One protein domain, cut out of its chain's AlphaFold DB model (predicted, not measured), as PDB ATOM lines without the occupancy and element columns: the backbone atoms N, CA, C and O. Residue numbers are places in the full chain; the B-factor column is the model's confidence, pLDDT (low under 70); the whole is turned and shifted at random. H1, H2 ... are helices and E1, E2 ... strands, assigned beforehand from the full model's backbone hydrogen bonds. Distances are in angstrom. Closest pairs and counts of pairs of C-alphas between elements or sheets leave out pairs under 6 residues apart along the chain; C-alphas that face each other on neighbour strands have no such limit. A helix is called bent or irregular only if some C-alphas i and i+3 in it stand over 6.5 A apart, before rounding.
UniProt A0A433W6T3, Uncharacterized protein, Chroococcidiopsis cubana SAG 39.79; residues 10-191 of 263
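This is residues 10 to 191 of the 263 residues of an uncharacterized protein of Chroococcidiopsis cubana SAG 39.79 (UniProt A0A433W6T3). A two-stranded ribbon, E1 and E2, is covered on one face by H1, H5 and the first residues of H2 and H6; beyond these, the long H3 and H7 lie side by side. H2, H3, H6 and H7 form a bundle of two helical hairpins, while H4 sits off one end. The 182 printed residues include seven named helices and two antiparallel strands, in the order E1 H1 H2 H3 H4 E2 H5 H6 H7: mostly helix. The whole is compact, radius of gyration of the C-alphas 16.8 A, spanning 50 by 37 by 28 A.

E1, residues 10 to 16, and E2, residues 114 to 121, are antiparallel at 166 degrees; N 12 and O 118 are within hydrogen-bond range, 2.9 A. The closest C-alphas of E2 and H1, residues 21 to 31, are 114 and 23, 6.4 A; of E2 and H5, residues 125 to 134, 120 and 126, 5.4 A. H6, residues 140 to 159, touches H1, closest C-alphas 153 and 25, 4.8 A. H2, residues 37 to 56, touches H5, closest C-alphas 53 and 132, 5.2 A. H3, residues 61 to 86, and H7, residues 164 to 189, touch at a shallow tilt of 12 degrees, opposite ways, closest C-alphas 79 and 175, 5.8 A. H4, residues 99 to 109, touches no helix. Every O i to N i+4 pair is within hydrogen-bond range in H1, H3, H4, H5 and H7, against 14 of 16 in H2 and H6.

E1 begins at C-alpha 10 (6.440, 27.232, -9.542); H7 ends at C-alpha 189 (17.028, 48.452, 1.111). H3 and H7 each measure 36.6 A. H2, 27.7 A, and H6, 28.2 A, are irregular: C-alphas 48 and 51 are 7.6 A apart, 151 and 154 7.3 A.

The printed part has no cut. H3 to H4 is a long link. Confidence is low in 40 residues, among them 88 to 120.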
ATOM      1  N   VAL A  10       7.205  26.118  -9.007       68.19
ATOM      2  CA  VAL A  10       6.440  27.232  -9.542       68.19
ATOM      3  C   VAL A  10       6.900  27.470 -10.974       68.19
ATOM      4  O   VAL A  10       8.059  27.790 -11.232       68.19
ATOM      5  N   ILE A  11       5.973  27.321 -11.922       70.75
ATOM      6  CA  ILE A  11       6.246  27.555 -13.340       70.75
ATOM      7  C   ILE A  11       5.523  28.817 -13.798       70.75
ATOM      8  O   ILE A  11       4.289  28.837 -13.885       70.75
ATOM      9  N   LEU A  12       6.282  29.846 -14.173       71.25
ATOM     10  CA  LEU A  12       5.741  31.008 -14.868       71.25
ATOM     11  C   LEU A  12       5.916  30.843 -16.375       71.25
ATOM     12  O   LEU A  12       7.037  30.768 -16.872       71.25
ATOM     13  N   LYS A  13       4.796  30.850 -17.106       73.50
ATOM     14  CA  LYS A  13       4.787  30.882 -18.571       73.50
ATOM     15  C   LYS A  13       4.368  32.255 -19.080       73.50
ATOM     16  O   LYS A  13       3.197  32.614 -18.967       73.50
ATOM     17  N   LEU A  14       5.304  32.994 -19.672       70.56
ATOM     18  CA  LEU A  14       5.012  34.244 -20.375       70.56
ATOM     19  C   LEU A  14       4.866  33.943 -21.864       70.56
ATOM     20  O   LEU A  14       5.797  33.434 -22.484       70.56
ATOM     21  N   ARG A  15       3.715  34.286 -22.442       73.00
ATOM     22  CA  ARG A  15       3.541  34.312 -23.896       73.00
ATOM     23  C   ARG A  15       4.029  35.662 -24.405       73.00
ATOM     24  O   ARG A  15       3.558  36.707 -23.946       73.00
ATOM     25  N   VAL A  16       4.985  35.627 -25.319       73.31
ATOM     26  CA  VAL A  16       5.592  36.807 -25.928       73.31
ATOM     27  C   VAL A  16       5.328  36.745 -27.425       73.31
ATOM     28  O   VAL A  16       5.537  35.709 -28.061       73.31
ATOM     29  N   ASN A  17       4.800  37.842 -27.968       76.56
ATOM     30  CA  ASN A  17       4.635  37.976 -29.408       76.56
ATOM     31  C   ASN A  17       6.046  38.081 -30.022       76.56
ATOM     32  O   ASN A  17       6.849  38.865 -29.521       76.56
ATOM     33  N   PRO A  18       6.377  37.286 -31.053       70.50
ATOM     34  CA  PRO A  18       7.719  37.259 -31.625       70.50
ATOM     35  C   PRO A  18       8.203  38.604 -32.194       70.50
ATOM     36  O   PRO A  18       9.403  38.780 -32.382       70.50
ATOM     37  N   GLU A  19       7.302  39.555 -32.438       72.75
ATOM     38  CA  GLU A  19       7.643  40.901 -32.912       72.75
ATOM     39  C   GLU A  19       8.009  41.881 -31.786       72.75
ATOM     40  O   GLU A  19       8.356  43.028 -32.062       72.75
ATOM     41  N   THR A  20       7.934  41.472 -30.514       80.12
ATOM     42  CA  THR A  20       8.213  42.382 -29.398       80.12
ATOM     43  C   THR A  20       9.702  42.426 -29.042       80.12
ATOM     44  O   THR A  20      10.437  41.455 -29.258       80.12
ATOM     45  N   PRO A  21      10.173  43.527 -28.426       81.81
ATOM     46  CA  PRO A  21      11.553  43.631 -27.952       81.81
ATOM     47  C   PRO A  21      11.966  42.487 -27.007       81.81
ATOM     48  O   PRO A  21      13.102  42.017 -27.025       81.81
ATOM     49  N   GLU A  22      11.043  41.972 -26.199       81.88
ATOM     50  CA  GLU A  22      11.338  40.862 -25.282       81.88
ATOM     51  C   GLU A  22      11.577  39.551 -26.020       81.88
ATOM     52  O   GLU A  22      12.391  38.752 -25.569       81.88
ATOM     53  N   ALA A  23      10.909  39.320 -27.154       81.19
ATOM     54  CA  ALA A  23      11.183  38.144 -27.970       81.19
ATOM     55  C   ALA A  23      12.614  38.186 -28.509       81.19
ATOM     56  O   ALA A  23      13.312  37.175 -28.455       81.19
ATOM     57  N   ILE A  24      13.075  39.364 -28.939       83.94
ATOM     58  CA  ILE A  24      14.450  39.588 -29.393       83.94
ATOM     59  C   ILE A  24      15.448  39.283 -28.265       83.94
ATOM     60  O   ILE A  24      16.386  38.512 -28.458       83.94
ATOM     61  N   ALA A  25      15.206  39.818 -27.068       86.19
ATOM     62  CA  ALA A  25      16.037  39.575 -25.891       86.19
ATOM     63  C   ALA A  25      16.050  38.093 -25.459       86.19
ATOM     64  O   ALA A  25      17.099  37.539 -25.144       86.19
ATOM     65  N   ILE A  26      14.899  37.413 -25.481       83.44
ATOM     66  CA  ILE A  26      14.810  35.978 -25.165       83.44
ATOM     67  C   ILE A  26      15.558  35.146 -26.211       83.44
ATOM     68  O   ILE A  26      16.191  34.152 -25.857       83.44
ATOM     69  N   CYS A  27      15.490  35.528 -27.488       82.12
ATOM     70  CA  CYS A  27      16.265  34.872 -28.534       82.12
ATOM     71  C   CYS A  27      17.753  35.015 -28.266       82.12
ATOM     72  O   CYS A  27      18.435  34.000 -28.248       82.12
ATOM     73  N   TYR A  28      18.233  36.217 -27.971       85.00
ATOM     74  CA  TYR A  28      19.621  36.432 -27.573       85.00
ATOM     75  C   TYR A  28      20.046  35.487 -26.432       85.00
ATOM     76  O   TYR A  28      20.973  34.697 -26.594       85.00
ATOM     77  N   CYS A  29      19.279  35.415 -25.338       85.31
ATOM     78  CA  CYS A  29      19.589  34.517 -24.216       85.31
ATOM     79  C   CYS A  29      19.621  33.021 -24.582       85.31
ATOM     80  O   CYS A  29      20.227  32.228 -23.869       85.31
ATOM     81  N   ARG A  30      18.934  32.597 -25.649       82.81
ATOM     82  CA  ARG A  30      18.938  31.195 -26.106       82.81
ATOM     83  C   ARG A  30      20.168  30.825 -26.922       82.81
ATOM     84  O   ARG A  30      20.471  29.638 -26.999       82.81
ATOM     85  N   HIS A  31      20.828  31.801 -27.535       78.00
ATOM     86  CA  HIS A  31      21.954  31.560 -28.438       78.00
ATOM     87  C   HIS A  31      23.306  31.879 -27.791       78.00
ATOM     88  O   HIS A  31      24.339  31.509 -28.348       78.00
ATOM     89  N   HIS A  32      23.309  32.478 -26.595       75.50
ATOM     90  CA  HIS A  32      24.540  32.854 -25.902       75.50
ATOM     91  C   HIS A  32      24.991  31.806 -24.886       75.50
ATOM     92  O   HIS A  32      24.204  31.400 -24.032       75.50
ATOM     93  N   PRO A  33      26.276  31.402 -24.903       65.56
ATOM     94  CA  PRO A  33      26.794  30.307 -24.079       65.56
ATOM     95  C   PRO A  33      27.082  30.696 -22.618       65.56
ATOM     96  O   PRO A  33      27.684  29.918 -21.885       65.56
ATOM     97  N   ILE A  34      26.664  31.885 -22.168       67.75
ATOM     98  CA  ILE A  34      26.933  32.401 -20.809       67.75
ATOM     99  C   ILE A  34      26.077  31.667 -19.745       67.75
ATOM    100  O   ILE A  34      26.253  31.851 -18.541       67.75
ATOM    101  N   GLY A  35      25.173  30.784 -20.176       70.88
ATOM    102  CA  GLY A  35      24.381  29.892 -19.338       70.88
ATOM    103  C   GLY A  35      23.200  29.335 -20.121       70.88
ATOM    104  O   GLY A  35      23.107  29.490 -21.337       70.88
ATOM    105  N   THR A  36      22.252  28.705 -19.430       82.69
ATOM    106  CA  THR A  36      20.946  28.443 -20.047       82.69
ATOM    107  C   THR A  36      20.160  29.750 -20.172       82.69
ATOM    108  O   THR A  36      20.267  30.632 -19.315       82.69
ATOM    109  N   ALA A  37      19.294  29.858 -21.183       80.69
ATOM    110  CA  ALA A  37      18.422  31.025 -21.340       80.69
ATOM    111  C   ALA A  37      17.632  31.339 -20.059       80.69
ATOM    112  O   ALA A  37      17.487  32.498 -19.685       80.69
ATOM    113  N   ASN A  38      17.165  30.304 -19.354       81.44
ATOM    114  CA  ASN A  38      16.431  30.460 -18.102       81.44
ATOM    115  C   ASN A  38      17.291  31.100 -17.009       81.44
ATOM    116  O   ASN A  38      16.822  32.030 -16.366       81.44
ATOM    117  N   GLN A  39      18.549  30.674 -16.858       84.38
ATOM    118  CA  GLN A  39      19.474  31.256 -15.879       84.38
ATOM    119  C   GLN A  39      19.776  32.724 -16.180       84.38
ATOM    120  O   GLN A  39      19.788  33.544 -15.267       84.38
ATOM    121  N   MET A  40      19.976  33.080 -17.452       87.00
ATOM    122  CA  MET A  40      20.170  34.479 -17.849       87.00
ATOM    123  C   MET A  40      18.933  35.319 -17.501       87.00
ATOM    124  O   MET A  40      19.022  36.371 -16.872       87.00
ATOM    125  N   LEU A  41      17.744  34.822 -17.832       87.56
ATOM    126  CA  LEU A  41      16.495  35.536 -17.574       87.56
ATOM    127  C   LEU A  41      16.214  35.649 -16.064       87.56
ATOM    128  O   LEU A  41      15.838  36.723 -15.604       87.56
ATOM    129  N   GLN A  42      16.470  34.596 -15.283       86.56
ATOM    130  CA  GLN A  42      16.394  34.615 -13.815       86.56
ATOM    131  C   GLN A  42      17.362  35.632 -13.213       86.56
ATOM    132  O   GLN A  42      16.966  36.415 -12.357       86.56
ATOM    133  N   ARG A  43      18.606  35.685 -13.700       88.81
ATOM    134  CA  ARG A  43      19.618  36.645 -13.240       88.81
ATOM    135  C   ARG A  43      19.135  38.091 -13.383       88.81
ATOM    136  O   ARG A  43      19.221  38.849 -12.419       88.81
ATOM    137  N   ALA A  44      18.558  38.445 -14.533       90.94
ATOM    138  CA  ALA A  44      17.995  39.777 -14.757       90.94
ATOM    139  C   ALA A  44      16.835  40.095 -13.795       90.94
ATOM    140  O   ALA A  44      16.789  41.168 -13.193       90.94
ATOM    141  N   ILE A  45      15.903  39.153 -13.623       91.00
ATOM    142  CA  ILE A  45      14.722  39.339 -12.768       91.00
ATOM    143  C   ILE A  45      15.135  39.449 -11.291       91.00
ATOM    144  O   ILE A  45      14.651  40.332 -10.581       91.00
ATOM    145  N   ASN A  46      16.065  38.609 -10.835       91.75
ATOM    146  CA  ASN A  46      16.543  38.605  -9.454       91.75
ATOM    147  C   ASN A  46      17.315  39.883  -9.122       91.75
ATOM    148  O   ASN A  46      17.076  40.474  -8.071       91.75
ATOM    149  N   ALA A  47      18.164  40.367 -10.034       92.50
ATOM    150  CA  ALA A  47      18.867  41.638  -9.855       92.50
ATOM    151  C   ALA A  47      17.898  42.822  -9.675       92.50
ATOM    152  O   ALA A  47      18.177  43.750  -8.920       92.50
ATOM    153  N   PHE A  48      16.733  42.790 -10.326       92.88
ATOM    154  CA  PHE A  48      15.718  43.825 -10.150       92.88
ATOM    155  C   PHE A  48      14.917  43.648  -8.853       92.88
ATOM    156  O   PHE A  48      14.735  44.612  -8.107       92.88
ATOM    157  N   TYR A  49      14.408  42.446  -8.583       93.88
ATOM    158  CA  TYR A  49      13.280  42.285  -7.660       93.88
ATOM    159  C   TYR A  49      13.571  41.457  -6.412       93.88
ATOM    160  O   TYR A  49      12.836  41.601  -5.435       93.88
ATOM    161  N   LEU A  50      14.639  40.654  -6.384       93.56
ATOM    162  CA  LEU A  50      14.953  39.807  -5.230       93.56
ATOM    163  C   LEU A  50      15.145  40.603  -3.931       93.56
ATOM    164  O   LEU A  50      14.497  40.259  -2.942       93.56
ATOM    165  N   PRO A  51      15.909  41.715  -3.898       94.12
ATOM    166  CA  PRO A  51      16.061  42.480  -2.660       94.12
ATOM    167  C   PRO A  51      14.731  43.042  -2.139       94.12
ATOM    168  O   PRO A  51      14.471  43.042  -0.936       94.12
ATOM    169  N   LEU A  52      13.854  43.479  -3.049       92.38
ATOM    170  CA  LEU A  52      12.536  44.018  -2.709       92.38
ATOM    171  C   LEU A  52      11.588  42.926  -2.200       92.38
ATOM    172  O   LEU A  52      10.752  43.189  -1.332       92.38
ATOM    173  N   ALA A  53      11.725  41.710  -2.723       91.19
ATOM    174  CA  ALA A  53      10.983  40.545  -2.272       91.19
ATOM    175  C   ALA A  53      11.382  40.157  -0.839       91.19
ATOM    176  O   ALA A  53      10.518  40.057   0.033       91.19
ATOM    177  N   TYR A  54      12.690  40.093  -0.567       91.38
ATOM    178  CA  TYR A  54      13.248  39.886   0.772       91.38
ATOM    179  C   TYR A  54      12.773  40.944   1.778       91.38
ATOM    180  O   TYR A  54      12.354  40.604   2.889       91.38
ATOM    181  N   LEU A  55      12.785  42.221   1.378       90.12
ATOM    182  CA  LEU A  55      12.298  43.329   2.201       90.12
ATOM    183  C   LEU A  55      10.807  43.171   2.534       90.12
ATOM    184  O   LEU A  55      10.407  43.321   3.687       90.12
ATOM    185  N   LYS A  56       9.977  42.830   1.541       89.88
ATOM    186  CA  LYS A  56       8.526  42.658   1.720       89.88
ATOM    187  C   LYS A  56       8.176  41.469   2.616       89.88
ATOM    188  O   LYS A  56       7.196  41.542   3.350       89.88
ATOM    189  N   GLN A  57       8.976  40.406   2.577       89.12
ATOM    190  CA  GLN A  57       8.806  39.232   3.435       89.12
ATOM    191  C   GLN A  57       9.182  39.503   4.904       89.12
ATOM    192  O   GLN A  57       8.952  38.657   5.764       89.12
ATOM    193  N   GLY A  58       9.749  40.676   5.215       87.06
ATOM    194  CA  GLY A  58      10.202  41.009   6.566       87.06
ATOM    195  C   GLY A  58      11.501  40.299   6.951       87.06
ATOM    196  O   GLY A  58      11.729  40.029   8.130       87.06
ATOM    197  N   SER A  59      12.343  39.976   5.966       90.19
ATOM    198  CA  SER A  59      13.644  39.349   6.204       90.19
ATOM    199  C   SER A  59      14.568  40.246   7.026       90.19
ATOM    200  O   SER A  59      14.379  41.462   7.106       90.19
ATOM    201  N   SER A  60      15.597  39.650   7.638       91.75
ATOM    202  CA  SER A  60      16.539  40.415   8.459       91.75
ATOM    203  C   SER A  60      17.207  41.531   7.649       91.75
ATOM    204  O   SER A  60      17.565  41.341   6.485       91.75
ATOM    205  N   HIS A  61      17.429  42.680   8.288       88.75
ATOM    206  CA  HIS A  61      18.057  43.837   7.651       88.75
ATOM    207  C   HIS A  61      19.392  43.480   6.981       88.75
ATOM    208  O   HIS A  61      19.609  43.799   5.819       88.75
ATOM    209  N   LEU A  62      20.238  42.712   7.676       89.00
ATOM    210  CA  LEU A  62      21.524  42.251   7.150       89.00
ATOM    211  C   LEU A  62      21.375  41.416   5.866       89.00
ATOM    212  O   LEU A  62      22.209  41.501   4.967       89.00
ATOM    213  N   GLN A  63      20.337  40.584   5.776       90.50
ATOM    214  CA  GLN A  63      20.079  39.765   4.593       90.50
ATOM    215  C   GLN A  63      19.592  40.620   3.423       90.50
ATOM    216  O   GLN A  63      20.111  40.475   2.317       90.50
ATOM    217  N   VAL A  64      18.667  41.548   3.679       90.44
ATOM    218  CA  VAL A  64      18.192  42.509   2.675       90.44
ATOM    219  C   VAL A  64      19.359  43.338   2.133       90.44
ATOM    220  O   VAL A  64      19.511  43.443   0.918       90.44
ATOM    221  N   GLU A  65      20.234  43.851   3.004       89.25
ATOM    222  CA  GLU A  65      21.407  44.634   2.598       89.25
ATOM    223  C   GLU A  65      22.379  43.827   1.731       89.25
ATOM    224  O   GLU A  65      22.854  44.322   0.706       89.25
ATOM    225  N   ARG A  66      22.669  42.573   2.103       90.38
ATOM    226  CA  ARG A  66      23.557  41.693   1.327       90.38
ATOM    227  C   ARG A  66      23.014  41.441  -0.074       90.38
ATOM    228  O   ARG A  66      23.745  41.602  -1.051       90.38
ATOM    229  N   VAL A  67      21.737  41.077  -0.169       92.69
ATOM    230  CA  VAL A  67      21.079  40.783  -1.447       92.69
ATOM    231  C   VAL A  67      20.958  42.052  -2.296       92.69
ATOM    232  O   VAL A  67      21.262  42.018  -3.487       92.69
ATOM    233  N   ALA A  68      20.613  43.196  -1.695       90.75
ATOM    234  CA  ALA A  68      20.569  44.489  -2.380       90.75
ATOM    235  C   ALA A  68      21.941  44.918  -2.913       90.75
ATOM    236  O   ALA A  68      22.045  45.382  -4.045       90.75
ATOM    237  N   THR A  69      23.001  44.727  -2.128       88.25
ATOM    238  CA  THR A  69      24.371  45.057  -2.538       88.25
ATOM    239  C   THR A  69      24.808  44.200  -3.725       88.25
ATOM    240  O   THR A  69      25.306  44.734  -4.716       88.25
ATOM    241  N   ALA A  70      24.572  42.884  -3.669       91.00
ATOM    242  CA  ALA A  70      24.865  41.977  -4.778       91.00
ATOM    243  C   ALA A  70      24.087  42.361  -6.050       91.00
ATOM    244  O   ALA A  70      24.675  42.457  -7.127       91.00
ATOM    245  N   ALA A  71      22.795  42.665  -5.913       92.25
ATOM    246  CA  ALA A  71      21.950  43.124  -7.011       92.25
ATOM    247  C   ALA A  71      22.454  44.435  -7.639       92.25
ATOM    248  O   ALA A  71      22.505  44.551  -8.859       92.25
ATOM    249  N   ILE A  72      22.887  45.414  -6.838       89.94
ATOM    250  CA  ILE A  72      23.441  46.673  -7.358       89.94
ATOM    251  C   ILE A  72      24.733  46.427  -8.144       89.94
ATOM    252  O   ILE A  72      24.894  46.985  -9.227       89.94
ATOM    253  N   TYR A  73      25.646  45.591  -7.641       89.94
ATOM    254  CA  TYR A  73      26.873  45.269  -8.376       89.94
ATOM    255  C   TYR A  73      26.594  44.558  -9.699       89.94
ATOM    256  O   TYR A  73      27.247  44.858 -10.697       89.94
ATOM    257  N   GLU A  74      25.604  43.672  -9.711       92.06
ATOM    258  CA  GLU A  74      25.134  42.988 -10.910       92.06
ATOM    259  C   GLU A  74      24.569  43.982 -11.941       92.06
ATOM    260  O   GLU A  74      24.991  44.001 -13.097       92.06
ATOM    261  N   LEU A  75      23.698  44.893 -11.504       90.31
ATOM    262  CA  LEU A  75      23.143  45.962 -12.336       90.31
ATOM    263  C   LEU A  75      24.237  46.886 -12.905       90.31
ATOM    264  O   LEU A  75      24.212  47.231 -14.085       90.31
ATOM    265  N   LEU A  76      25.236  47.250 -12.098       87.81
ATOM    266  CA  LEU A  76      26.378  48.059 -12.542       87.81
ATOM    267  C   LEU A  76      27.283  47.312 -13.529       87.81
ATOM    268  O   LEU A  76      27.819  47.921 -14.455       87.81
ATOM    269  N   ALA A  77      27.483  46.006 -13.341       87.31
ATOM    270  CA  ALA A  77      28.206  45.182 -14.303       87.31
ATOM    271  C   ALA A  77      27.484  45.164 -15.658       87.31
ATOM    272  O   ALA A  77      28.136  45.330 -16.689       87.31
ATOM    273  N   GLN A  78      26.152  45.072 -15.648       91.50
ATOM    274  CA  GLN A  78      25.355  45.108 -16.869       91.50
ATOM    275  C   GLN A  78      25.435  46.462 -17.585       91.50
ATOM    276  O   GLN A  78      25.610  46.489 -18.800       91.50
ATOM    277  N   VAL A  79      25.376  47.582 -16.852       86.75
ATOM    278  CA  VAL A  79      25.585  48.924 -17.433       86.75
ATOM    279  C   VAL A  79      26.933  48.999 -18.146       86.75
ATOM    280  O   VAL A  79      26.977  49.392 -19.307       86.75
ATOM    281  N   ARG A  80      28.012  48.538 -17.501       86.12
ATOM    282  CA  ARG A  80      29.352  48.548 -18.106       86.12
ATOM    283  C   ARG A  80      29.447  47.698 -19.369       86.12
ATOM    284  O   ARG A  80      30.101  48.124 -20.317       86.12
ATOM    285  N   SER A  81      28.811  46.525 -19.406       87.88
ATOM    286  CA  SER A  81      28.752  45.714 -20.633       87.88
ATOM    287  C   SER A  81      28.014  46.462 -21.742       87.88
ATOM    288  O   SER A  81      28.550  46.602 -22.833       87.88
ATOM    289  N   ILE A  82      26.846  47.046 -21.453       86.19
ATOM    290  CA  ILE A  82      26.091  47.820 -22.448       86.19
ATOM    291  C   ILE A  82      26.915  49.010 -22.960       86.19
ATOM    292  O   ILE A  82      26.952  49.253 -24.161       86.19
ATOM    293  N   GLU A  83      27.595  49.747 -22.086       85.25
ATOM    294  CA  GLU A  83      28.445  50.873 -22.488       85.25
ATOM    295  C   GLU A  83      29.621  50.424 -23.362       85.25
ATOM    296  O   GLU A  83      29.899  51.047 -24.385       85.25
ATOM    297  N   THR A  84      30.278  49.326 -22.987       82.81
ATOM    298  CA  THR A  84      31.447  48.802 -23.706       82.81
ATOM    299  C   THR A  84      31.064  48.264 -25.083       82.81
ATOM    300  O   THR A  84      31.743  48.553 -26.066       82.81
ATOM    301  N   ASP A  85      29.961  47.518 -25.159       82.19
ATOM    302  CA  ASP A  85      29.581  46.770 -26.357       82.19
ATOM    303  C   ASP A  85      28.680  47.593 -27.292       82.19
ATOM    304  O   ASP A  85      28.803  47.513 -28.512       82.19
ATOM    305  N   CYS A  86      27.779  48.413 -26.738       81.00
ATOM    306  CA  CYS A  86      26.757  49.132 -27.509       81.00
ATOM    307  C   CYS A  86      27.076  50.617 -27.732       81.00
ATOM    308  O   CYS A  86      26.516  51.215 -28.651       81.00
ATOM    309  N   LEU A  87      27.927  51.228 -26.897       79.31
ATOM    310  CA  LEU A  87      28.243  52.664 -26.936       79.31
ATOM    311  C   LEU A  87      29.749  52.979 -27.115       79.31
ATOM    312  O   LEU A  87      30.233  53.932 -26.494       79.31
ATOM    313  N   PRO A  88      30.532  52.254 -27.944       68.62
ATOM    314  CA  PRO A  88      31.927  52.619 -28.137       68.62
ATOM    315  C   PRO A  88      32.026  53.972 -28.856       68.62
ATOM    316  O   PRO A  88      31.617  54.132 -30.008       68.62
ATOM    317  N   ASN A  89      32.626  54.958 -28.187       49.34
ATOM    318  CA  ASN A  89      33.137  56.149 -28.854       49.34
ATOM    319  C   ASN A  89      34.212  55.713 -29.865       49.34
ATOM    320  O   ASN A  89      35.337  55.429 -29.476       49.34
ATOM    321  N   ILE A  90      33.865  55.752 -31.155       46.28
ATOM    322  CA  ILE A  90      34.777  55.824 -32.309       46.28
ATOM    323  C   ILE A  90      35.600  54.543 -32.604       46.28
ATOM    324  O   ILE A  90      36.472  54.134 -31.853       46.28
ATOM    325  N   GLN A  91      35.395  54.030 -33.828       37.28
ATOM    326  CA  GLN A  91      36.253  53.112 -34.603       37.28
ATOM    327  C   GLN A  91      36.412  51.668 -34.103       37.28
ATOM    328  O   GLN A  91      37.317  51.333 -33.349       37.28
ATOM    329  N   GLY A  92      35.643  50.759 -34.704       36.78
ATOM    330  CA  GLY A  92      35.991  49.337 -34.723       36.78
ATOM    331  C   GLY A  92      34.776  48.478 -34.999       36.78
ATOM    332  O   GLY A  92      33.895  48.383 -34.158       36.78
ATOM    333  N   GLY A  93      34.706  47.911 -36.202       38.69
ATOM    334  CA  GLY A  93      33.556  47.159 -36.689       38.69
ATOM    335  C   GLY A  93      33.108  46.061 -35.729       38.69
ATOM    336  O   GLY A  93      33.927  45.292 -35.227       38.69
ATOM    337  N   GLY A  94      31.791  45.987 -35.530       43.88
ATOM    338  CA  GLY A  94      31.149  44.898 -34.813       43.88
ATOM    339  C   GLY A  94      31.661  43.553 -35.317       43.88
ATOM    340  O   GLY A  94      31.766  43.319 -36.528       43.88
ATOM    341  N   SER A  95      32.001  42.685 -34.366       40.66
ATOM    342  CA  SER A  95      32.230  41.273 -34.626       40.66
ATOM    343  C   SER A  95      31.042  40.745 -35.427       40.66
ATOM    344  O   SER A  95      29.918  40.691 -34.929       40.66
ATOM    345  N   LYS A  96      31.284  40.390 -36.694       44.50
ATOM    346  CA  LYS A  96      30.358  39.602 -37.511       44.50
ATOM    347  C   LYS A  96      30.330  38.178 -36.949       44.50
ATOM    348  O   LYS A  96      30.796  37.248 -37.601       44.50
ATOM    349  N   LEU A  97      29.783  37.994 -35.748       45.50
ATOM    350  CA  LEU A  97      29.122  36.733 -35.427       45.50
ATOM    351  C   LEU A  97      28.095  36.508 -36.537       45.50
ATOM    352  O   LEU A  97      27.410  37.449 -36.926       45.50
ATOM    353  N   GLU A  98      28.108  35.315 -37.130       45.59
ATOM    354  CA  GLU A  98      27.450  34.952 -38.389       45.59
ATOM    355  C   GLU A  98      26.006  35.479 -38.493       45.59
ATOM    356  O   GLU A  98      25.028  34.796 -38.181       45.59
ATOM    357  N   LEU A  99      25.879  36.718 -38.980       46.16
ATOM    358  CA  LEU A  99      24.627  37.466 -39.082       46.16
ATOM    359  C   LEU A  99      23.593  36.697 -39.922       46.16
ATOM    360  O   LEU A  99      22.392  36.872 -39.760       46.16
ATOM    361  N   SER A 100      24.057  35.821 -40.819       43.28
ATOM    362  CA  SER A 100      23.242  34.931 -41.648       43.28
ATOM    363  C   SER A 100      22.544  33.826 -40.849       43.28
ATOM    364  O   SER A 100      21.373  33.558 -41.112       43.28
ATOM    365  N   SER A 101      23.213  33.214 -39.868       46.91
ATOM    366  CA  SER A 101      22.632  32.170 -39.009       46.91
ATOM    367  C   SER A 101      21.617  32.775 -38.035       46.91
ATOM    368  O   SER A 101      20.481  32.305 -37.936       46.91
ATOM    369  N   TYR A 102      21.979  33.908 -37.424       48.56
ATOM    370  CA  TYR A 102      21.120  34.641 -36.494       48.56
ATOM    371  C   TYR A 102      19.875  35.230 -37.183       48.56
ATOM    372  O   TYR A 102      18.761  35.061 -36.688       48.56
ATOM    373  N   ASN A 103      20.009  35.817 -38.382       49.50
ATOM    374  CA  ASN A 103      18.861  36.318 -39.151       49.50
ATOM    375  C   ASN A 103      17.947  35.191 -39.666       49.50
ATOM    376  O   ASN A 103      16.725  35.326 -39.608       49.50
ATOM    377  N   ALA A 104      18.501  34.065 -40.133       49.81
ATOM    378  CA  ALA A 104      17.702  32.919 -40.581       49.81
ATOM    379  C   ALA A 104      16.901  32.282 -39.429       49.81
ATOM    380  O   ALA A 104      15.761  31.851 -39.621       49.81
ATOM    381  N   GLN A 105      17.462  32.263 -38.218       51.59
ATOM    382  CA  GLN A 105      16.809  31.708 -37.032       51.59
ATOM    383  C   GLN A 105      15.834  32.697 -36.376       51.59
ATOM    384  O   GLN A 105      14.771  32.274 -35.924       51.59
ATOM    385  N   MET A 106      16.097  34.008 -36.434       53.16
ATOM    386  CA  MET A 106      15.114  35.043 -36.083       53.16
ATOM    387  C   MET A 106      13.897  35.027 -37.010       53.16
ATOM    388  O   MET A 106      12.776  35.166 -36.531       53.16
ATOM    389  N   HIS A 107      14.073  34.763 -38.311       48.94
ATOM    390  CA  HIS A 107      12.951  34.498 -39.222       48.94
ATOM    391  C   HIS A 107      12.139  33.258 -38.813       48.94
ATOM    392  O   HIS A 107      10.919  33.235 -38.972       48.94
ATOM    393  N   LEU A 108      12.792  32.244 -38.235       45.53
ATOM    394  CA  LEU A 108      12.116  31.065 -37.692       45.53
ATOM    395  C   LEU A 108      11.327  31.400 -36.413       45.53
ATOM    396  O   LEU A 108      10.223  30.884 -36.227       45.53
ATOM    397  N   VAL A 109      11.853  32.284 -35.560       49.47
ATOM    398  CA  VAL A 109      11.169  32.755 -34.345       49.47
ATOM    399  C   VAL A 109      10.031  33.727 -34.663       49.47
ATOM    400  O   VAL A 109       8.976  33.616 -34.050       49.47
ATOM    401  N   ALA A 110      10.168  34.577 -35.686       48.28
ATOM    402  CA  ALA A 110       9.106  35.455 -36.193       48.28
ATOM    403  C   ALA A 110       7.803  34.700 -36.533       48.28
ATOM    404  O   ALA A 110       6.723  35.280 -36.523       48.28
ATOM    405  N   SER A 111       7.894  33.389 -36.790       47.50
ATOM    406  CA  SER A 111       6.757  32.527 -37.132       47.50
ATOM    407  C   SER A 111       6.144  31.745 -35.957       47.50
ATOM    408  O   SER A 111       5.123  31.081 -36.146       47.50
ATOM    409  N   LYS A 112       6.739  31.777 -34.753       55.50
ATOM    410  CA  LYS A 112       6.319  30.939 -33.614       55.50
ATOM    411  C   LYS A 112       6.246  31.730 -32.314       55.50
ATOM    412  O   LYS A 112       7.119  32.522 -31.989       55.50
ATOM    413  N   GLU A 113       5.211  31.458 -31.528       60.28
ATOM    414  CA  GLU A 113       5.053  32.043 -30.195       60.28
ATOM    415  C   GLU A 113       6.268  31.758 -29.310       60.28
ATOM    416  O   GLU A 113       6.690  30.608 -29.151       60.28
ATOM    417  N   VAL A 114       6.812  32.811 -28.698       65.06
ATOM    418  CA  VAL A 114       7.931  32.685 -27.770       65.06
ATOM    419  C   VAL A 114       7.372  32.521 -26.365       65.06
ATOM    420  O   VAL A 114       6.712  33.409 -25.826       65.06
ATOM    421  N   PHE A 115       7.649  31.369 -25.759       65.19
ATOM    422  CA  PHE A 115       7.345  31.127 -24.355       65.19
ATOM    423  C   PHE A 115       8.593  31.336 -23.500       65.19
ATOM    424  O   PHE A 115       9.605  30.658 -23.694       65.19
ATOM    425  N   LEU A 116       8.501  32.239 -22.526       67.62
ATOM    426  CA  LEU A 116       9.386  32.227 -21.362       67.62
ATOM    427  C   LEU A 116       8.841  31.185 -20.394       67.62
ATOM    428  O   LEU A 116       7.655  31.233 -20.076       67.62
ATOM    429  N   THR A 117       9.682  30.272 -19.922       68.69
ATOM    430  CA  THR A 117       9.317  29.356 -18.839       68.69
ATOM    431  C   THR A 117      10.319  29.540 -17.714       68.69
ATOM    432  O   THR A 117      11.445  29.068 -17.826       68.69
ATOM    433  N   LEU A 118       9.919  30.237 -16.652       69.44
ATOM    434  CA  LEU A 118      10.699  30.295 -15.416       69.44
ATOM    435  C   LEU A 118      10.247  29.141 -14.534       69.44
ATOM    436  O   LEU A 118       9.042  28.953 -14.360       69.44
ATOM    437  N   ILE A 119      11.201  28.369 -14.029       68.88
ATOM    438  CA  ILE A 119      10.957  27.236 -13.140       68.88
ATOM    439  C   ILE A 119      11.701  27.547 -11.853       68.88
ATOM    440  O   ILE A 119      12.919  27.703 -11.877       68.88
ATOM    441  N   ALA A 120      10.955  27.665 -10.767       67.94
ATOM    442  CA  ALA A 120      11.470  27.940  -9.439       67.94
ATOM    443  C   ALA A 120      11.021  26.829  -8.497       67.94
ATOM    444  O   ALA A 120       9.864  26.427  -8.573       67.94
ATOM    445  N   ASP A 121      11.885  26.351  -7.609       77.44
ATOM    446  CA  ASP A 121      11.438  25.488  -6.513       77.44
ATOM    447  C   ASP A 121      10.629  26.321  -5.494       77.44
ATOM    448  O   ASP A 121      10.906  27.504  -5.322       77.44
ATOM    449  N   GLU A 122       9.611  25.746  -4.841       68.62
ATOM    450  CA  GLU A 122       8.660  26.493  -3.979       68.62
ATOM    451  C   GLU A 122       9.335  27.310  -2.859       68.62
ATOM    452  O   GLU A 122       8.831  28.375  -2.508       68.62
ATOM    453  N   ASP A 123      10.485  26.852  -2.358       73.94
ATOM    454  CA  ASP A 123      11.249  27.513  -1.292       73.94
ATOM    455  C   ASP A 123      12.450  28.326  -1.817       73.94
ATOM    456  O   ASP A 123      13.321  28.725  -1.041       73.94
ATOM    457  N   SER A 124      12.548  28.545  -3.132       83.50
ATOM    458  CA  SER A 124      13.678  29.262  -3.725       83.50
ATOM    459  C   SER A 124      13.493  30.781  -3.729       83.50
ATOM    460  O   SER A 124      12.379  31.313  -3.730       83.50
ATOM    461  N   ASP A 125      14.619  31.490  -3.830       84.88
ATOM    462  CA  ASP A 125      14.673  32.933  -4.089       84.88
ATOM    463  C   ASP A 125      13.818  33.340  -5.302       84.88
ATOM    464  O   ASP A 125      13.148  34.375  -5.294       84.88
ATOM    465  N   ASP A 126      13.775  32.493  -6.331       81.25
ATOM    466  CA  ASP A 126      12.982  32.743  -7.530       81.25
ATOM    467  C   ASP A 126      11.474  32.670  -7.241       81.25
ATOM    468  O   ASP A 126      10.703  33.477  -7.767       81.25
ATOM    469  N   ALA A 127      11.026  31.738  -6.391       82.69
ATOM    470  CA  ALA A 127       9.621  31.655  -5.995       82.69
ATOM    471  C   ALA A 127       9.205  32.890  -5.187       82.69
ATOM    472  O   ALA A 127       8.127  33.445  -5.426       82.69
ATOM    473  N   LEU A 128      10.090  33.379  -4.315       86.19
ATOM    474  CA  LEU A 128       9.885  34.611  -3.560       86.19
ATOM    475  C   LEU A 128       9.742  35.834  -4.482       86.19
ATOM    476  O   LEU A 128       8.867  36.679  -4.283       86.19
ATOM    477  N   VAL A 129      10.565  35.921  -5.527       86.62
ATOM    478  CA  VAL A 129      10.483  36.994  -6.530       86.62
ATOM    479  C   VAL A 129       9.184  36.930  -7.323       86.62
ATOM    480  O   VAL A 129       8.525  37.955  -7.520       86.62
ATOM    481  N   LEU A 130       8.786  35.735  -7.757       83.62
ATOM    482  CA  LEU A 130       7.531  35.547  -8.478       83.62
ATOM    483  C   LEU A 130       6.325  35.936  -7.616       83.62
ATOM    484  O   LEU A 130       5.422  36.608  -8.121       83.62
ATOM    485  N   ASP A 131       6.323  35.570  -6.334       84.62
ATOM    486  CA  ASP A 131       5.298  35.988  -5.377       84.62
ATOM    487  C   ASP A 131       5.280  37.514  -5.198       84.62
ATOM    488  O   ASP A 131       4.229  38.156  -5.318       84.62
ATOM    489  N   TYR A 132       6.453  38.128  -5.017       86.06
ATOM    490  CA  TYR A 132       6.578  39.578  -4.919       86.06
ATOM    491  C   TYR A 132       5.960  40.277  -6.132       86.06
ATOM    492  O   TYR A 132       5.134  41.177  -5.950       86.06
ATOM    493  N   CYS A 133       6.310  39.851  -7.351       83.44
ATOM    494  CA  CYS A 133       5.820  40.433  -8.601       83.44
ATOM    495  C   CYS A 133       4.316  40.197  -8.835       83.44
ATOM    496  O   CYS A 133       3.688  40.982  -9.547       83.44
ATOM    497  N   GLN A 134       3.718  39.145  -8.269       81.06
ATOM    498  CA  GLN A 134       2.262  38.921  -8.299       81.06
ATOM    499  C   GLN A 134       1.500  39.909  -7.418       81.06
ATOM    500  O   GLN A 134       0.394  40.323  -7.758       81.06
ATOM    501  N   HIS A 135       2.115  40.331  -6.319       79.31
ATOM    502  CA  HIS A 135       1.509  41.218  -5.335       79.31
ATOM    503  C   HIS A 135       1.850  42.703  -5.545       79.31
ATOM    504  O   HIS A 135       1.688  43.504  -4.618       79.31
ATOM    505  N   GLN A 136       2.360  43.084  -6.721       79.56
ATOM    506  CA  GLN A 136       2.568  44.485  -7.093       79.56
ATOM    507  C   GLN A 136       1.367  45.047  -7.858       79.56
ATOM    508  O   GLN A 136       0.620  44.322  -8.502       79.56
ATOM    509  N   ARG A 137       1.190  46.377  -7.820       58.28
ATOM    510  CA  ARG A 137       0.100  47.080  -8.531       58.28
ATOM    511  C   ARG A 137       0.226  47.054 -10.068       58.28
ATOM    512  O   ARG A 137      -0.650  47.576 -10.747       58.28
ATOM    513  N   GLY A 138       1.299  46.475 -10.609       60.12
ATOM    514  CA  GLY A 138       1.507  46.262 -12.043       60.12
ATOM    515  C   GLY A 138       1.268  44.808 -12.443       60.12
ATOM    516  O   GLY A 138       1.199  43.922 -11.595       60.12
ATOM    517  N   SER A 139       1.172  44.538 -13.748       74.00
ATOM    518  CA  SER A 139       1.147  43.144 -14.188       74.00
ATOM    519  C   SER A 139       2.523  42.516 -13.937       74.00
ATOM    520  O   SER A 139       3.546  43.067 -14.342       74.00
ATOM    521  N   THR A 140       2.551  41.352 -13.284       77.50
ATOM    522  CA  THR A 140       3.756  40.521 -13.089       77.50
ATOM    523  C   THR A 140       4.550  40.370 -14.385       77.50
ATOM    524  O   THR A 140       5.777  40.414 -14.393       77.50
ATOM    525  N   ASN A 141       3.821  40.255 -15.494       78.88
ATOM    526  CA  ASN A 141       4.364  40.160 -16.836       78.88
ATOM    527  C   ASN A 141       5.171  41.404 -17.220       78.88
ATOM    528  O   ASN A 141       6.287  41.252 -17.691       78.88
ATOM    529  N   GLU A 142       4.656  42.614 -16.995       82.88
ATOM    530  CA  GLU A 142       5.385  43.844 -17.336       82.88
ATOM    531  C   GLU A 142       6.652  44.023 -16.502       82.88
ATOM    532  O   GLU A 142       7.680  44.385 -17.059       82.88
ATOM    533  N   LEU A 143       6.628  43.699 -15.206       83.88
ATOM    534  CA  LEU A 143       7.836  43.758 -14.369       83.88
ATOM    535  C   LEU A 143       8.941  42.849 -14.926       83.88
ATOM    536  O   LEU A 143      10.077  43.269 -15.136       83.88
ATOM    537  N   ILE A 144       8.580  41.610 -15.253       85.56
ATOM    538  CA  ILE A 144       9.517  40.639 -15.821       85.56
ATOM    539  C   ILE A 144      10.028  41.100 -17.189       85.56
ATOM    540  O   ILE A 144      11.226  41.018 -17.458       85.56
ATOM    541  N   ARG A 145       9.147  41.631 -18.042       85.56
ATOM    542  CA  ARG A 145       9.534  42.184 -19.346       85.56
ATOM    543  C   ARG A 145      10.497  43.358 -19.196       85.56
ATOM    544  O   ARG A 145      11.475  43.406 -19.934       85.56
ATOM    545  N   THR A 146      10.274  44.262 -18.245       89.00
ATOM    546  CA  THR A 146      11.170  45.398 -17.984       89.00
ATOM    547  C   THR A 146      12.576  44.935 -17.623       89.00
ATOM    548  O   THR A 146      13.528  45.384 -18.258       89.00
ATOM    549  N   ALA A 147      12.714  43.990 -16.687       90.00
ATOM    550  CA  ALA A 147      14.024  43.457 -16.309       90.00
ATOM    551  C   ALA A 147      14.751  42.822 -17.509       90.00
ATOM    552  O   ALA A 147      15.922  43.106 -17.760       90.00
ATOM    553  N   ILE A 148      14.039  42.018 -18.310       89.81
ATOM    554  CA  ILE A 148      14.600  41.361 -19.501       89.81
ATOM    555  C   ILE A 148      15.021  42.388 -20.563       89.81
ATOM    556  O   ILE A 148      16.113  42.275 -21.123       89.81
ATOM    557  N   ARG A 149      14.178  43.395 -20.835       90.81
ATOM    558  CA  ARG A 149      14.479  44.476 -21.789       90.81
ATOM    559  C   ARG A 149      15.729  45.231 -21.357       90.81
ATOM    560  O   ARG A 149      16.631  45.411 -22.162       90.81
ATOM    561  N   ALA A 150      15.788  45.641 -20.095       90.12
ATOM    562  CA  ALA A 150      16.898  46.425 -19.577       90.12
ATOM    563  C   ALA A 150      18.232  45.664 -19.654       90.12
ATOM    564  O   ALA A 150      19.244  46.241 -20.033       90.12
ATOM    565  N   PHE A 151      18.236  44.362 -19.357       92.00
ATOM    566  CA  PHE A 151      19.458  43.561 -19.415       92.00
ATOM    567  C   PHE A 151      19.892  43.239 -20.847       92.00
ATOM    568  O   PHE A 151      21.032  43.499 -21.222       92.00
ATOM    569  N   TYR A 152      19.005  42.657 -21.653       91.88
ATOM    570  CA  TYR A 152      19.437  41.919 -22.843       91.88
ATOM    571  C   TYR A 152      19.038  42.562 -24.165       91.88
ATOM    572  O   TYR A 152      19.644  42.254 -25.188       91.88
ATOM    573  N   LEU A 153      18.061  43.475 -24.181       90.75
ATOM    574  CA  LEU A 153      17.635  44.107 -25.430       90.75
ATOM    575  C   LEU A 153      18.746  44.930 -26.108       90.75
ATOM    576  O   LEU A 153      18.851  44.816 -27.329       90.75
ATOM    577  N   PRO A 154      19.579  45.728 -25.405       88.88
ATOM    578  CA  PRO A 154      20.657  46.476 -26.054       88.88
ATOM    579  C   PRO A 154      21.647  45.564 -26.779       88.88
ATOM    580  O   PRO A 154      21.902  45.763 -27.964       88.88
ATOM    581  N   LEU A 155      22.106  44.513 -26.095       89.19
ATOM    582  CA  LEU A 155      23.051  43.531 -26.631       89.19
ATOM    583  C   LEU A 155      22.445  42.774 -27.817       89.19
ATOM    584  O   LEU A 155      23.048  42.682 -28.883       89.19
ATOM    585  N   ALA A 156      21.191  42.337 -27.685       86.69
ATOM    586  CA  ALA A 156      20.471  41.686 -28.770       86.69
ATOM    587  C   ALA A 156      20.284  42.609 -29.987       86.69
ATOM    588  O   ALA A 156      20.364  42.161 -31.130       86.69
ATOM    589  N   THR A 157      20.036  43.902 -29.755       82.88
ATOM    590  CA  THR A 157      19.877  44.922 -30.805       82.88
ATOM    591  C   THR A 157      21.198  45.176 -31.527       82.88
ATOM    592  O   THR A 157      21.203  45.314 -32.752       82.88
ATOM    593  N   PHE A 158      22.307  45.204 -30.785       83.81
ATOM    594  CA  PHE A 158      23.654  45.325 -31.330       83.81
ATOM    595  C   PHE A 158      24.002  44.138 -32.235       83.81
ATOM    596  O   PHE A 158      24.346  44.329 -33.401       83.81
ATOM    597  N   GLU A 159      23.808  42.909 -31.759       82.44
ATOM    598  CA  GLU A 159      24.124  41.702 -32.531       82.44
ATOM    599  C   GLU A 159      23.190  41.449 -33.715       82.44
ATOM    600  O   GLU A 159      23.586  40.841 -34.708       82.44
ATOM    601  N   LEU A 160      21.964  41.978 -33.669       76.94
ATOM    602  CA  LEU A 160      21.076  42.019 -34.833       76.94
ATOM    603  C   LEU A 160      21.626  42.887 -35.978       76.94
ATOM    604  O   LEU A 160      21.017  42.932 -37.049       76.94
ATOM    605  N   GLY A 161      22.728  43.611 -35.768       71.19
ATOM    606  CA  GLY A 161      23.291  44.522 -36.757       71.19
ATOM    607  C   GLY A 161      22.360  45.698 -37.045       71.19
ATOM    608  O   GLY A 161      22.313  46.190 -38.174       71.19
ATOM    609  N   LYS A 162      21.568  46.126 -36.050       77.38
ATOM    610  CA  LYS A 162      20.753  47.339 -36.173       77.38
ATOM    611  C   LYS A 162      21.654  48.558 -36.341       77.38
ATOM    612  O   LYS A 162      22.848  48.536 -36.055       77.38
ATOM    613  N   THR A 163      21.064  49.645 -36.829       78.56
ATOM    614  CA  THR A 163      21.811  50.894 -37.010       78.56
ATOM    615  C   THR A 163      22.375  51.387 -35.679       78.56
ATOM    616  O   THR A 163      21.723  51.242 -34.644       78.56
ATOM    617  N   GLN A 164      23.542  52.033 -35.718       81.38
ATOM    618  CA  GLN A 164      24.187  52.596 -34.530       81.38
ATOM    619  C   GLN A 164      23.223  53.471 -33.712       81.38
ATOM    620  O   GLN A 164      23.089  53.295 -32.509       81.38
ATOM    621  N   LEU A 165      22.445  54.330 -34.381       81.62
ATOM    622  CA  LEU A 165      21.448  55.185 -33.731       81.62
ATOM    623  C   LEU A 165      20.361  54.389 -32.983       81.62
ATOM    624  O   LEU A 165      19.875  54.826 -31.941       81.62
ATOM    625  N   GLN A 166      19.934  53.241 -33.515       82.31
ATOM    626  CA  GLN A 166      18.948  52.386 -32.847       82.31
ATOM    627  C   GLN A 166      19.556  51.683 -31.636       82.31
ATOM    628  O   GLN A 166      18.930  51.668 -30.577       82.31
ATOM    629  N   VAL A 167      20.769  51.147 -31.782       83.44
ATOM    630  CA  VAL A 167      21.513  50.516 -30.686       83.44
ATOM    631  C   VAL A 167      21.722  51.518 -29.549       83.44
ATOM    632  O   VAL A 167      21.349  51.230 -28.415       83.44
ATOM    633  N   GLU A 168      22.194  52.730 -29.851       84.50
ATOM    634  CA  GLU A 168      22.438  53.787 -28.863       84.50
ATOM    635  C   GLU A 168      21.176  54.196 -28.100       84.50
ATOM    636  O   GLU A 168      21.210  54.370 -26.879       84.50
ATOM    637  N   ARG A 169      20.038  54.328 -28.792       86.94
ATOM    638  CA  ARG A 169      18.755  54.661 -28.154       86.94
ATOM    639  C   ARG A 169      18.313  53.581 -27.177       86.94
ATOM    640  O   ARG A 169      17.933  53.896 -26.050       86.94
ATOM    641  N   VAL A 170      18.373  52.321 -27.605       87.12
ATOM    642  CA  VAL A 170      17.987  51.172 -26.778       87.12
ATOM    643  C   VAL A 170      18.930  51.034 -25.581       87.12
ATOM    644  O   VAL A 170      18.460  50.894 -24.454       87.12
ATOM    645  N   ALA A 171      20.241  51.149 -25.804       86.88
ATOM    646  CA  ALA A 171      21.262  51.122 -24.762       86.88
ATOM    647  C   ALA A 171      21.061  52.243 -23.733       86.88
ATOM    648  O   ALA A 171      21.006  51.978 -22.535       86.88
ATOM    649  N   THR A 172      20.849  53.482 -24.184       85.56
ATOM    650  CA  THR A 172      20.622  54.632 -23.294       85.56
ATOM    651  C   THR A 172      19.369  54.445 -22.437       85.56
ATOM    652  O   THR A 172      19.382  54.739 -21.241       85.56
ATOM    653  N   ALA A 173      18.276  53.954 -23.025       86.31
ATOM    654  CA  ALA A 173      17.036  53.711 -22.294       86.31
ATOM    655  C   ALA A 173      17.182  52.582 -21.263       86.31
ATOM    656  O   ALA A 173      16.733  52.730 -20.128       86.31
ATOM    657  N   ALA A 174      17.864  51.495 -21.628       88.94
ATOM    658  CA  ALA A 174      18.172  50.396 -20.723       88.94
ATOM    659  C   ALA A 174      19.057  50.837 -19.549       88.94
ATOM    660  O   ALA A 174      18.732  50.548 -18.399       88.94
ATOM    661  N   ILE A 175      20.123  51.603 -19.812       88.88
ATOM    662  CA  ILE A 175      20.997  52.154 -18.767       88.88
ATOM    663  C   ILE A 175      20.188  53.023 -17.801       88.88
ATOM    664  O   ILE A 175      20.308  52.862 -16.588       88.88
ATOM    665  N   ARG A 176      19.317  53.904 -18.308       87.56
ATOM    666  CA  ARG A 176      18.462  54.746 -17.456       87.56
ATOM    667  C   ARG A 176      17.531  53.926 -16.568       87.56
ATOM    668  O   ARG A 176      17.387  54.258 -15.392       87.56
ATOM    669  N   GLU A 177      16.930  52.869 -17.107       91.62
ATOM    670  CA  GLU A 177      16.076  51.954 -16.345       91.62
ATOM    671  C   GLU A 177      16.872  51.255 -15.231       91.62
ATOM    672  O   GLU A 177      16.471  51.275 -14.067       91.62
ATOM    673  N   ILE A 178      18.053  50.719 -15.556       91.25
ATOM    674  CA  ILE A 178      18.936  50.067 -14.582       91.25
ATOM    675  C   ILE A 178      19.355  51.051 -13.479       91.25
ATOM    676  O   ILE A 178      19.283  50.736 -12.292       91.25
ATOM    677  N   GLN A 179      19.747  52.269 -13.846       89.69
ATOM    678  CA  GLN A 179      20.128  53.306 -12.887       89.69
ATOM    679  C   GLN A 179      18.954  53.728 -11.994       89.69
ATOM    680  O   GLN A 179      19.144  53.985 -10.804       89.69
ATOM    681  N   ALA A 180      17.732  53.800 -12.531       87.31
ATOM    682  CA  ALA A 180      16.536  54.055 -11.732       87.31
ATOM    683  C   ALA A 180      16.302  52.936 -10.706       87.31
ATOM    684  O   ALA A 180      16.037  53.231  -9.537       87.31
ATOM    685  N   GLN A 181      16.491  51.676 -11.110       92.56
ATOM    686  CA  GLN A 181      16.381  50.530 -10.214       92.56
ATOM    687  C   GLN A 181      17.448  50.552  -9.113       92.56
ATOM    688  O   GLN A 181      17.116  50.372  -7.943       92.56
ATOM    689  N   ILE A 182      18.708  50.863  -9.435       89.38
ATOM    690  CA  ILE A 182      19.780  51.010  -8.433       89.38
ATOM    691  C   ILE A 182      19.387  52.043  -7.369       89.38
ATOM    692  O   ILE A 182      19.452  51.756  -6.173       89.38
ATOM    693  N   ARG A 183      18.911  53.223  -7.790       89.56
ATOM    694  CA  ARG A 183      18.480  54.280  -6.859       89.56
ATOM    695  C   ARG A 183      17.311  53.832  -5.981       89.56
ATOM    696  O   ARG A 183      17.253  54.210  -4.809       89.56
ATOM    697  N   LEU A 184      16.378  53.047  -6.524       91.12
ATOM    698  CA  LEU A 184      15.278  52.472  -5.750       91.12
ATOM    699  C   LEU A 184      15.811  51.542  -4.655       91.12
ATOM    700  O   LEU A 184      15.437  51.704  -3.493       91.12
ATOM    701  N   LEU A 185      16.703  50.611  -5.003       90.12
ATOM    702  CA  LEU A 185      17.286  49.661  -4.051       90.12
ATOM    703  C   LEU A 185      18.091  50.376  -2.961       90.12
ATOM    704  O   LEU A 185      17.915  50.078  -1.785       90.12
ATOM    705  N   GLN A 186      18.893  51.381  -3.315       89.56
ATOM    706  CA  GLN A 186      19.648  52.175  -2.338       89.56
ATOM    707  C   GLN A 186      18.731  52.867  -1.321       89.56
ATOM    708  O   GLN A 186      18.955  52.783  -0.118       89.56
ATOM    709  N   ARG A 187      17.656  53.515  -1.790       88.56
ATOM    710  CA  ARG A 187      16.726  54.251  -0.915       88.56
ATOM    711  C   ARG A 187      15.881  53.345  -0.026       88.56
ATOM    712  O   ARG A 187      15.483  53.768   1.051       88.56
ATOM    713  N   THR A 188      15.553  52.147  -0.503       88.94
ATOM    714  CA  THR A 188      14.594  51.253   0.168       88.94
ATOM    715  C   THR A 188      15.259  50.166   0.998       88.94
ATOM    716  O   THR A 188      14.742  49.822   2.054       88.94
ATOM    717  N   CYS A 189      16.386  49.630   0.533       87.38
ATOM    718  CA  CYS A 189      17.028  48.452   1.111       87.38
ATOM    719  C   CYS A 189      18.329  48.777   1.860       87.38
ATOM    720  O   CYS A 189      18.781  47.942   2.633       87.38
ATOM    721  N   LEU A 190      18.936  49.949   1.627       82.38
ATOM    722  CA  LEU A 190      20.258  50.322   2.155       82.38
ATOM    723  C   LEU A 190      20.238  51.646   2.934       82.38
ATOM    724  O   LEU A 190      21.231  52.365   2.950       82.38
ATOM    725  N   SER A 191      19.127  52.004   3.588       65.94
ATOM    726  CA  SER A 191      18.946  53.319   4.236       65.94
ATOM    727  C   SER A 191      20.021  53.707   5.272       65.94
ATOM    728  O   SER A 191      20.106  54.869   5.660       65.94
TER     729      SER A 191